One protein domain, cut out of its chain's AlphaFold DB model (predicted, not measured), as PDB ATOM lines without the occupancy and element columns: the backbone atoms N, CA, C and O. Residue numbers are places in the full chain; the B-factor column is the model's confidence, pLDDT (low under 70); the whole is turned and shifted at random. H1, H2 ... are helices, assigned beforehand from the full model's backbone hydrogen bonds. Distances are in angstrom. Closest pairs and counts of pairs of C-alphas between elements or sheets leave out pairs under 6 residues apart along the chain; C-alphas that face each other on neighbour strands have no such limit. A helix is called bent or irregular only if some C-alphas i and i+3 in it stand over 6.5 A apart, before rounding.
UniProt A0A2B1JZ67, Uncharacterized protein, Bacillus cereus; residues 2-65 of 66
ATOM      1  N   PHE A   2     -13.876 -41.278  47.637       50.59
ATOM      2  CA  PHE A   2     -13.290 -39.924  47.643       50.59
ATOM      3  C   PHE A   2     -11.883 -39.800  47.027       50.59
ATOM      4  O   PHE A   2     -11.641 -38.894  46.243       50.59
ATOM      5  N   LYS A   3     -10.970 -40.747  47.295       53.75
ATOM      6  CA  LYS A   3      -9.612 -40.735  46.712       53.75
ATOM      7  C   LYS A   3      -9.587 -40.853  45.182       53.75
ATOM      8  O   LYS A   3      -8.698 -40.283  44.574       53.75
ATOM      9  N   LYS A   4     -10.541 -41.566  44.564       56.34
ATOM     10  CA  LYS A   4     -10.661 -41.646  43.093       56.34
ATOM     11  C   LYS A   4     -11.245 -40.357  42.510       56.34
ATOM     12  O   LYS A   4     -10.815 -39.933  41.449       56.34
ATOM     13  N   LEU A   5     -12.186 -39.731  43.220       55.59
ATOM     14  CA  LEU A   5     -12.778 -38.457  42.810       55.59
ATOM     15  C   LEU A   5     -11.735 -37.328  42.845       55.59
ATOM     16  O   LEU A   5     -11.574 -36.619  41.863       55.59
ATOM     17  N   LEU A   6     -10.958 -37.236  43.933       58.09
ATOM     18  CA  LEU A   6      -9.824 -36.310  44.058       58.09
ATOM     19  C   LEU A   6      -8.738 -36.558  43.002       58.09
ATOM     20  O   LEU A   6      -8.078 -35.618  42.585       58.09
ATOM     21  N   PHE A   7      -8.568 -37.811  42.573       58.66
ATOM     22  CA  PHE A   7      -7.611 -38.186  41.532       58.66
ATOM     23  C   PHE A   7      -8.055 -37.728  40.141       58.66
ATOM     24  O   PHE A   7      -7.225 -37.325  39.345       58.66
ATOM     25  N   SER A   8      -9.359 -37.766  39.862       61.28
ATOM     26  CA  SER A   8      -9.899 -37.356  38.564       61.28
ATOM     27  C   SER A   8     -10.181 -35.856  38.476       61.28
ATOM     28  O   SER A   8     -10.373 -35.344  37.380       61.28
ATOM     29  N   LEU A   9     -10.232 -35.161  39.618       65.38
ATOM     30  CA  LEU A   9     -10.500 -33.726  39.718       65.38
ATOM     31  C   LEU A   9      -9.510 -32.853  38.923       65.38
ATOM     32  O   LEU A   9      -9.985 -32.006  38.168       65.38
ATOM     33  N   PRO A  10      -8.175 -33.023  39.055       68.69
ATOM     34  CA  PRO A  10      -7.219 -32.224  38.293       68.69
ATOM     35  C   PRO A  10      -7.323 -32.500  36.791       68.69
ATOM     36  O   PRO A  10      -7.348 -31.547  36.022       68.69
ATOM     37  N   ASP A  11      -7.483 -33.758  36.373       67.06
ATOM     38  CA  ASP A  11      -7.689 -34.105  34.962       67.06
ATOM     39  C   ASP A  11      -8.983 -33.491  34.401       67.06
ATOM     40  O   ASP A  11      -8.974 -32.914  33.316       67.06
ATOM     41  N   MET A  12     -10.090 -33.542  35.151       70.38
ATOM     42  CA  MET A  12     -11.361 -32.953  34.712       70.38
ATOM     43  C   MET A  12     -11.290 -31.427  34.608       70.38
ATOM     44  O   MET A  12     -11.769 -30.862  33.629       70.38
ATOM     45  N   LEU A  13     -10.675 -30.757  35.588       74.69
ATOM     46  CA  LEU A  13     -10.469 -29.305  35.561       74.69
ATOM     47  C   LEU A  13      -9.597 -28.886  34.377       74.69
ATOM     48  O   LEU A  13      -9.901 -27.899  33.712       74.69
ATOM     49  N   LEU A  14      -8.545 -29.649  34.085       72.06
ATOM     50  CA  LEU A  14      -7.628 -29.377  32.982       72.06
ATOM     51  C   LEU A  14      -8.336 -29.531  31.630       72.06
ATOM     52  O   LEU A  14      -8.216 -28.655  30.775       72.06
ATOM     53  N   VAL A  15      -9.164 -30.571  31.472       75.81
ATOM     54  CA  VAL A  15     -10.038 -30.733  30.299       75.81
ATOM     55  C   VAL A  15     -11.015 -29.563  30.175       75.81
ATOM     56  O   VAL A  15     -11.134 -28.997  29.090       75.81
ATOM     57  N   CYS A  16     -11.665 -29.145  31.265       75.94
ATOM     58  CA  CYS A  16     -12.595 -28.014  31.248       75.94
ATOM     59  C   CYS A  16     -11.915 -26.691  30.867       75.94
ATOM     60  O   CYS A  16     -12.477 -25.928  30.084       75.94
ATOM     61  N   ILE A  17     -10.705 -26.419  31.368       79.25
ATOM     62  CA  ILE A  17      -9.941 -25.205  31.036       79.25
ATOM     63  C   ILE A  17      -9.535 -25.212  29.559       79.25
ATOM     64  O   ILE A  17      -9.692 -24.205  28.871       79.25
ATOM     65  N   VAL A  18      -9.066 -26.352  29.046       74.00
ATOM     66  CA  VAL A  18      -8.723 -26.511  27.625       74.00
ATOM     67  C   VAL A  18      -9.954 -26.302  26.739       74.00
ATOM     68  O   VAL A  18      -9.879 -25.570  25.748       74.00
ATOM     69  N   PHE A  19     -11.100 -26.881  27.114       75.12
ATOM     70  CA  PHE A  19     -12.361 -26.693  26.395       75.12
ATOM     71  C   PHE A  19     -12.816 -25.233  26.424       75.12
ATOM     72  O   PHE A  19     -13.194 -24.691  25.391       75.12
ATOM     73  N   TYR A  20     -12.721 -24.577  27.580       75.12
ATOM     74  CA  TYR A  20     -13.082 -23.174  27.747       75.12
ATOM     75  C   TYR A  20     -12.210 -22.255  26.885       75.12
ATOM     76  O   TYR A  20     -12.730 -21.390  26.184       75.12
ATOM     77  N   ILE A  21     -10.892 -22.465  26.865       74.00
ATOM     78  CA  ILE A  21      -9.971 -21.680  26.032       74.00
ATOM     79  C   ILE A  21     -10.263 -21.903  24.546       74.00
ATOM     80  O   ILE A  21     -10.323 -20.936  23.792       74.00
ATOM     81  N   THR A  22     -10.491 -23.153  24.136       68.81
ATOM     82  CA  THR A  22     -10.824 -23.503  22.744       68.81
ATOM     83  C   THR A  22     -12.161 -22.903  22.311       68.81
ATOM     84  O   THR A  22     -12.291 -22.437  21.187       68.81
ATOM     85  N   TYR A  23     -13.151 -22.882  23.202       65.06
ATOM     86  CA  TYR A  23     -14.481 -22.344  22.926       65.06
ATOM     87  C   TYR A  23     -14.500 -20.810  22.877       65.06
ATOM     88  O   TYR A  23     -15.168 -20.218  22.035       65.06
ATOM     89  N   THR A  24     -13.747 -20.153  23.762       70.56
ATOM     90  CA  THR A  24     -13.740 -18.683  23.883       70.56
ATOM     91  C   THR A  24     -12.831 -18.016  22.842       70.56
ATOM     92  O   THR A  24     -12.953 -16.824  22.571       70.56
ATOM     93  N   LYS A  25     -11.894 -18.762  22.247       67.56
ATOM     94  CA  LYS A  25     -10.970 -18.263  21.227       67.56
ATOM     95  C   LYS A  25     -11.340 -18.850  19.868       67.56
ATOM     96  O   LYS A  25     -11.164 -20.038  19.632       67.56
ATOM     97  N   SER A  26     -11.780 -18.004  18.941       67.75
ATOM     98  CA  SER A  26     -11.929 -18.383  17.533       67.75
ATOM     99  C   SER A  26     -10.546 -18.533  16.893       67.75
ATOM    100  O   SER A  26      -9.992 -17.586  16.341       67.75
ATOM    101  N   PHE A  27      -9.948 -19.715  17.033       68.19
ATOM    102  CA  PHE A  27      -8.674 -20.038  16.402       68.19
ATOM    103  C   PHE A  27      -8.860 -20.268  14.897       68.19
ATOM    104  O   PHE A  27      -9.810 -20.917  14.457       68.19
ATOM    105  N   SER A  28      -7.922 -19.750  14.101       78.94
ATOM    106  CA  SER A  28      -7.800 -20.116  12.687       78.94
ATOM    107  C   SER A  28      -7.567 -21.626  12.554       78.94
ATOM    108  O   SER A  28      -6.945 -22.234  13.425       78.94
ATOM    109  N   PHE A  29      -8.006 -22.234  11.447       75.44
ATOM    110  CA  PHE A  29      -7.876 -23.676  11.191       75.44
ATOM    111  C   PHE A  29      -6.455 -24.209  11.453       75.44
ATOM    112  O   PHE A  29      -6.287 -25.237  12.107       75.44
ATOM    113  N   GLY A  30      -5.425 -23.466  11.029       78.69
ATOM    114  CA  GLY A  30      -4.028 -23.837  11.278       78.69
ATOM    115  C   GLY A  30      -3.642 -23.814  12.761       78.69
ATOM    116  O   GLY A  30      -2.927 -24.695  13.227       78.69
ATOM    117  N   GLN A  31      -4.155 -22.852  13.531       76.50
ATOM    118  CA  GLN A  31      -3.903 -22.760  14.973       76.50
ATOM    119  C   GLN A  31      -4.619 -23.881  15.733       76.50
ATOM    120  O   GLN A  31      -4.013 -24.514  16.594       76.50
ATOM    121  N   THR A  32      -5.866 -24.187  15.372       81.31
ATOM    122  CA  THR A  32      -6.633 -25.299  15.954       81.31
ATOM    123  C   THR A  32      -5.937 -26.642  15.730       81.31
ATOM    124  O   THR A  32      -5.858 -27.454  16.652       81.31
ATOM    125  N   LEU A  33      -5.371 -26.858  14.536       82.88
ATOM    126  CA  LEU A  33      -4.625 -28.073  14.209       82.88
ATOM    127  C   LEU A  33      -3.382 -28.237  15.101       82.88
ATOM    128  O   LEU A  33      -3.176 -29.293  15.699       82.88
ATOM    129  N   VAL A  34      -2.581 -27.177  15.241       83.25
ATOM    130  CA  VAL A  34      -1.361 -27.184  16.067       83.25
ATOM    131  C   VAL A  34      -1.695 -27.399  17.546       83.25
ATOM    132  O   VAL A  34      -1.044 -28.200  18.217       83.25
ATOM    133  N   ILE A  35      -2.738 -26.735  18.047       81.88
ATOM    134  CA  ILE A  35      -3.191 -26.861  19.438       81.88
ATOM    135  C   ILE A  35      -3.698 -28.282  19.718       81.88
ATOM    136  O   ILE A  35      -3.355 -28.853  20.750       81.88
ATOM    137  N   SER A  36      -4.444 -28.891  18.791       80.00
ATOM    138  CA  SER A  36      -4.927 -30.271  18.927       80.00
ATOM    139  C   SER A  36      -3.778 -31.281  19.047       80.00
ATOM    140  O   SER A  36      -3.780 -32.114  19.956       80.00
ATOM    141  N   ILE A  37      -2.756 -31.162  18.193       84.88
ATOM    142  CA  ILE A  37      -1.566 -32.026  18.235       84.88
ATOM    143  C   ILE A  37      -0.801 -31.820  19.550       84.88
ATOM    144  O   ILE A  37      -0.426 -32.792  20.209       84.88
ATOM    145  N   ALA A  38      -0.616 -30.565  19.968       84.12
ATOM    146  CA  ALA A  38       0.068 -30.237  21.215       84.12
ATOM    147  C   ALA A  38      -0.656 -30.817  22.442       84.12
ATOM    148  O   ALA A  38      -0.019 -31.438  23.295       84.12
ATOM    149  N   ILE A  39      -1.986 -30.690  22.511       82.62
ATOM    150  CA  ILE A  39      -2.802 -31.261  23.593       82.62
ATOM    151  C   ILE A  39      -2.703 -32.788  23.600       82.62
ATOM    152  O   ILE A  39      -2.576 -33.375  24.672       82.62
ATOM    153  N   GLY A  40      -2.716 -33.443  22.435       82.31
ATOM    154  CA  GLY A  40      -2.572 -34.899  22.346       82.31
ATOM    155  C   GLY A  40      -1.246 -35.403  22.928       82.31
ATOM    156  O   GLY A  40      -1.228 -36.363  23.704       82.31
ATOM    157  N   ILE A  41      -0.140 -34.720  22.616       86.44
ATOM    158  CA  ILE A  41       1.196 -35.063  23.125       86.44
ATOM    159  C   ILE A  41       1.282 -34.811  24.637       86.44
ATOM    160  O   ILE A  41       1.714 -35.691  25.386       86.44
ATOM    161  N   ILE A  42       0.838 -33.636  25.096       84.12
ATOM    162  CA  ILE A  42       0.874 -33.256  26.515       84.12
ATOM    163  C   ILE A  42      -0.027 -34.183  27.338       84.12
ATOM    164  O   ILE A  42       0.414 -34.721  28.350       84.12
ATOM    165  N   GLY A  43      -1.254 -34.440  26.882       79.06
ATOM    166  CA  GLY A  43      -2.200 -35.332  27.553       79.06
ATOM    167  C   GLY A  43      -1.653 -36.753  27.702       79.06
ATOM    168  O   GLY A  43      -1.710 -37.329  28.787       79.06
ATOM    169  N   GLY A  44      -1.031 -37.300  26.651       83.94
ATOM    170  CA  GLY A  44      -0.394 -38.618  26.709       83.94
ATOM    171  C   GLY A  44       0.793 -38.693  27.677       83.94
ATOM    172  O   GLY A  44       1.011 -39.733  28.309       83.94
ATOM    173  N   LEU A  45       1.557 -37.605  27.817       83.00
ATOM    174  CA  LEU A  45       2.669 -37.512  28.766       83.00
ATOM    175  C   LEU A  45       2.161 -37.426  30.214       83.00
ATOM    176  O   LEU A  45       2.628 -38.172  31.075       83.00
ATOM    177  N   VAL A  46       1.165 -36.571  30.460       78.81
ATOM    178  CA  VAL A  46       0.556 -36.360  31.783       78.81
ATOM    179  C   VAL A  46      -0.046 -37.657  32.321       78.81
ATOM    180  O   VAL A  46       0.243 -38.031  33.455       78.81
ATOM    181  N   ILE A  47      -0.789 -38.409  31.498       81.12
ATOM    182  CA  ILE A  47      -1.369 -39.702  31.907       81.12
ATOM    183  C   ILE A  47      -0.276 -40.692  32.330       81.12
ATOM    184  O   ILE A  47      -0.434 -41.417  33.316       81.12
ATOM    185  N   ARG A  48       0.848 -40.726  31.603       83.38
ATOM    186  CA  ARG A  48       1.974 -41.621  31.901       83.38
ATOM    187  C   ARG A  48       2.601 -41.281  33.253       83.38
ATOM    188  O   ARG A  48       2.708 -42.160  34.106       83.38
ATOM    189  N   ILE A  49       2.899 -40.000  33.471       80.94
ATOM    190  CA  ILE A  49       3.471 -39.493  34.726       80.94
ATOM    191  C   ILE A  49       2.511 -39.740  35.895       80.94
ATOM    192  O   ILE A  49       2.932 -40.267  36.922       80.94
ATOM    193  N   CYS A  50       1.215 -39.449  35.739       78.00
ATOM    194  CA  CYS A  50       0.208 -39.734  36.766       78.00
ATOM    195  C   CYS A  50       0.186 -41.219  37.153       78.00
ATOM    196  O   CYS A  50       0.088 -41.552  38.338       78.00
ATOM    197  N   LYS A  51       0.311 -42.127  36.177       80.56
ATOM    198  CA  LYS A  51       0.328 -43.573  36.431       80.56
ATOM    199  C   LYS A  51       1.594 -44.023  37.169       80.56
ATOM    200  O   LYS A  51       1.496 -44.835  38.094       80.56
ATOM    201  N   ASP A  52       2.755 -43.492  36.797       81.69
ATOM    202  CA  ASP A  52       4.030 -43.789  37.461       81.69
ATOM    203  C   ASP A  52       4.064 -43.247  38.892       81.69
ATOM    204  O   ASP A  52       4.336 -43.993  39.835       81.69
ATOM    205  N   VAL A  53       3.683 -41.982  39.083       81.50
ATOM    206  CA  VAL A  53       3.606 -41.346  40.405       81.50
ATOM    207  C   VAL A  53       2.643 -42.107  41.312       81.50
ATOM    208  O   VAL A  53       2.955 -42.367  42.474       81.50
ATOM    209  N   PHE A  54       1.494 -42.547  40.798       78.00
ATOM    210  CA  PHE A  54       0.564 -43.348  41.587       78.00
ATOM    211  C   PHE A  54       1.145 -44.710  41.975       78.00
ATOM    212  O   PHE A  54       0.978 -45.159  43.112       78.00
ATOM    213  N   THR A  55       1.835 -45.363  41.042       84.38
ATOM    214  CA  THR A  55       2.508 -46.640  41.305       84.38
ATOM    215  C   THR A  55       3.546 -46.469  42.409       84.38
ATOM    216  O   THR A  55       3.549 -47.248  43.361       84.38
ATOM    217  N   TYR A  56       4.332 -45.394  42.350       82.25
ATOM    218  CA  TYR A  56       5.300 -45.031  43.378       82.25
ATOM    219  C   TYR A  56       4.652 -44.752  44.743       82.25
ATOM    220  O   TYR A  56       5.070 -45.331  45.747       82.25
ATOM    221  N   ILE A  57       3.589 -43.937  44.797       81.19
ATOM    222  CA  ILE A  57       2.838 -43.636  46.031       81.19
ATOM    223  C   ILE A  57       2.257 -44.918  46.640       81.19
ATOM    224  O   ILE A  57       2.316 -45.142  47.851       81.19
ATOM    225  N   ARG A  58       1.695 -45.801  45.807       79.25
ATOM    226  CA  ARG A  58       1.153 -47.088  46.259       79.25
ATOM    227  C   ARG A  58       2.249 -47.971  46.848       79.25
ATOM    228  O   ARG A  58       2.005 -48.644  47.850       79.25
ATOM    229  N   TRP A  59       3.430 -47.964  46.241       85.75
ATOM    230  CA  TRP A  59       4.581 -48.729  46.703       85.75
ATOM    231  C   TRP A  59       5.105 -48.209  48.049       85.75
ATOM    232  O   TRP A  59       5.242 -48.986  48.991       85.75
ATOM    233  N   THR A  60       5.269 -46.891  48.193       77.81
ATOM    234  CA  THR A  60       5.712 -46.253  49.449       77.81
ATOM    235  C   THR A  60       4.727 -46.455  50.600       77.81
ATOM    236  O   THR A  60       5.144 -46.727  51.726       77.81
ATOM    237  N   ILE A  61       3.414 -46.397  50.346       79.94
ATOM    238  CA  ILE A  61       2.399 -46.708  51.370       79.94
ATOM    239  C   ILE A  61       2.485 -48.177  51.808       79.94
ATOM    240  O   ILE A  61       2.304 -48.473  52.988       79.94
ATOM    241  N   LYS A  62       2.750 -49.100  50.874       78.69
ATOM    242  CA  LYS A  62       2.894 -50.531  51.182       78.69
ATOM    243  C   LYS A  62       4.147 -50.796  52.023       78.69
ATOM    244  O   LYS A  62       4.077 -51.595  52.947       78.69
ATOM    245  N   GLN A  63       5.241 -50.086  51.745       73.25
ATOM    246  CA  GLN A  63       6.486 -50.164  52.511       73.25
ATOM    247  C   GLN A  63       6.341 -49.668  53.955       73.25
ATOM    248  O   GLN A  63       6.816 -50.335  54.857       73.25
ATOM    249  N   ARG A  64       5.640 -48.550  54.203       70.06
ATOM    250  CA  ARG A  64       5.422 -48.024  55.572       70.06
ATOM    251  C   ARG A  64       4.539 -48.899  56.471       70.06
ATOM    252  O   ARG A  64       4.357 -48.572  57.639       70.06
ATOM    253  N   ARG A  65       3.895 -49.923  55.911       60.38
ATOM    254  CA  ARG A  65       2.991 -50.831  56.630       60.38
ATOM    255  C   ARG A  65       3.636 -52.177  56.978       60.38
ATOM    256  O   ARG A  65       2.958 -52.988  57.603       60.38
TER     257      ARG A  65
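What this domain is: This is residues 2 to 65 of the 66 residues of an uncharacterized protein of Bacillus cereus (UniProt A0A2B1JZ67). Two long helices make a narrow U: H1 leads into a tight link, and the longer H2 folds back alongside it with a gap between them. H2 makes the long axis, and its far part with the end of the printed part, residues 55 to 65, sticks out. The printed part has 64 residues with two named helices, H1 then H2, and no named strand; the class is all helix. The whole is only just extended, close to loose, with a radius of gyration of the C-alphas of 16.2 A, and spans 55 by 22 by 9 A.

Where its parts are: H1 takes residues 2 to 24, from C-alpha 2 at (-13.290, -39.924, 47.643) to C-alpha 24 at (-13.740, -18.683, 23.883), 31.9 A. It has a kink of 30 degrees near Leu 9 and is irregular, but only just: C-alphas 7 and 10 are 6.8 A apart. H2 takes residues 29 to 63, 51.1 A from first to last C-alpha, and ends with C-alpha 63 at (6.486, -50.164, 52.511).

How they stand to each other: H1 and H2 are near each other, with 14 pairs of C-alphas within 10 A; their closest C-alphas are 8.2 A apart. A tight link of four residues joins them. In H2 every O i to N i+4 pair is within hydrogen-bond range; in H1 17 of 19 are.

The domain as a whole: The two C-alphas farthest apart are those of Ser 28 and Arg 65, 54.7 A. Residues 55 to 65, of which 55 to 63 belong to H2, stand free; the body without them spans 39 by 20 by 8 A. The printed part has no cut. The mean pLDDT of the printed part is 74.9, and residues 2 to 11, 22 to 23, 25 to 27 and 65 are under 70.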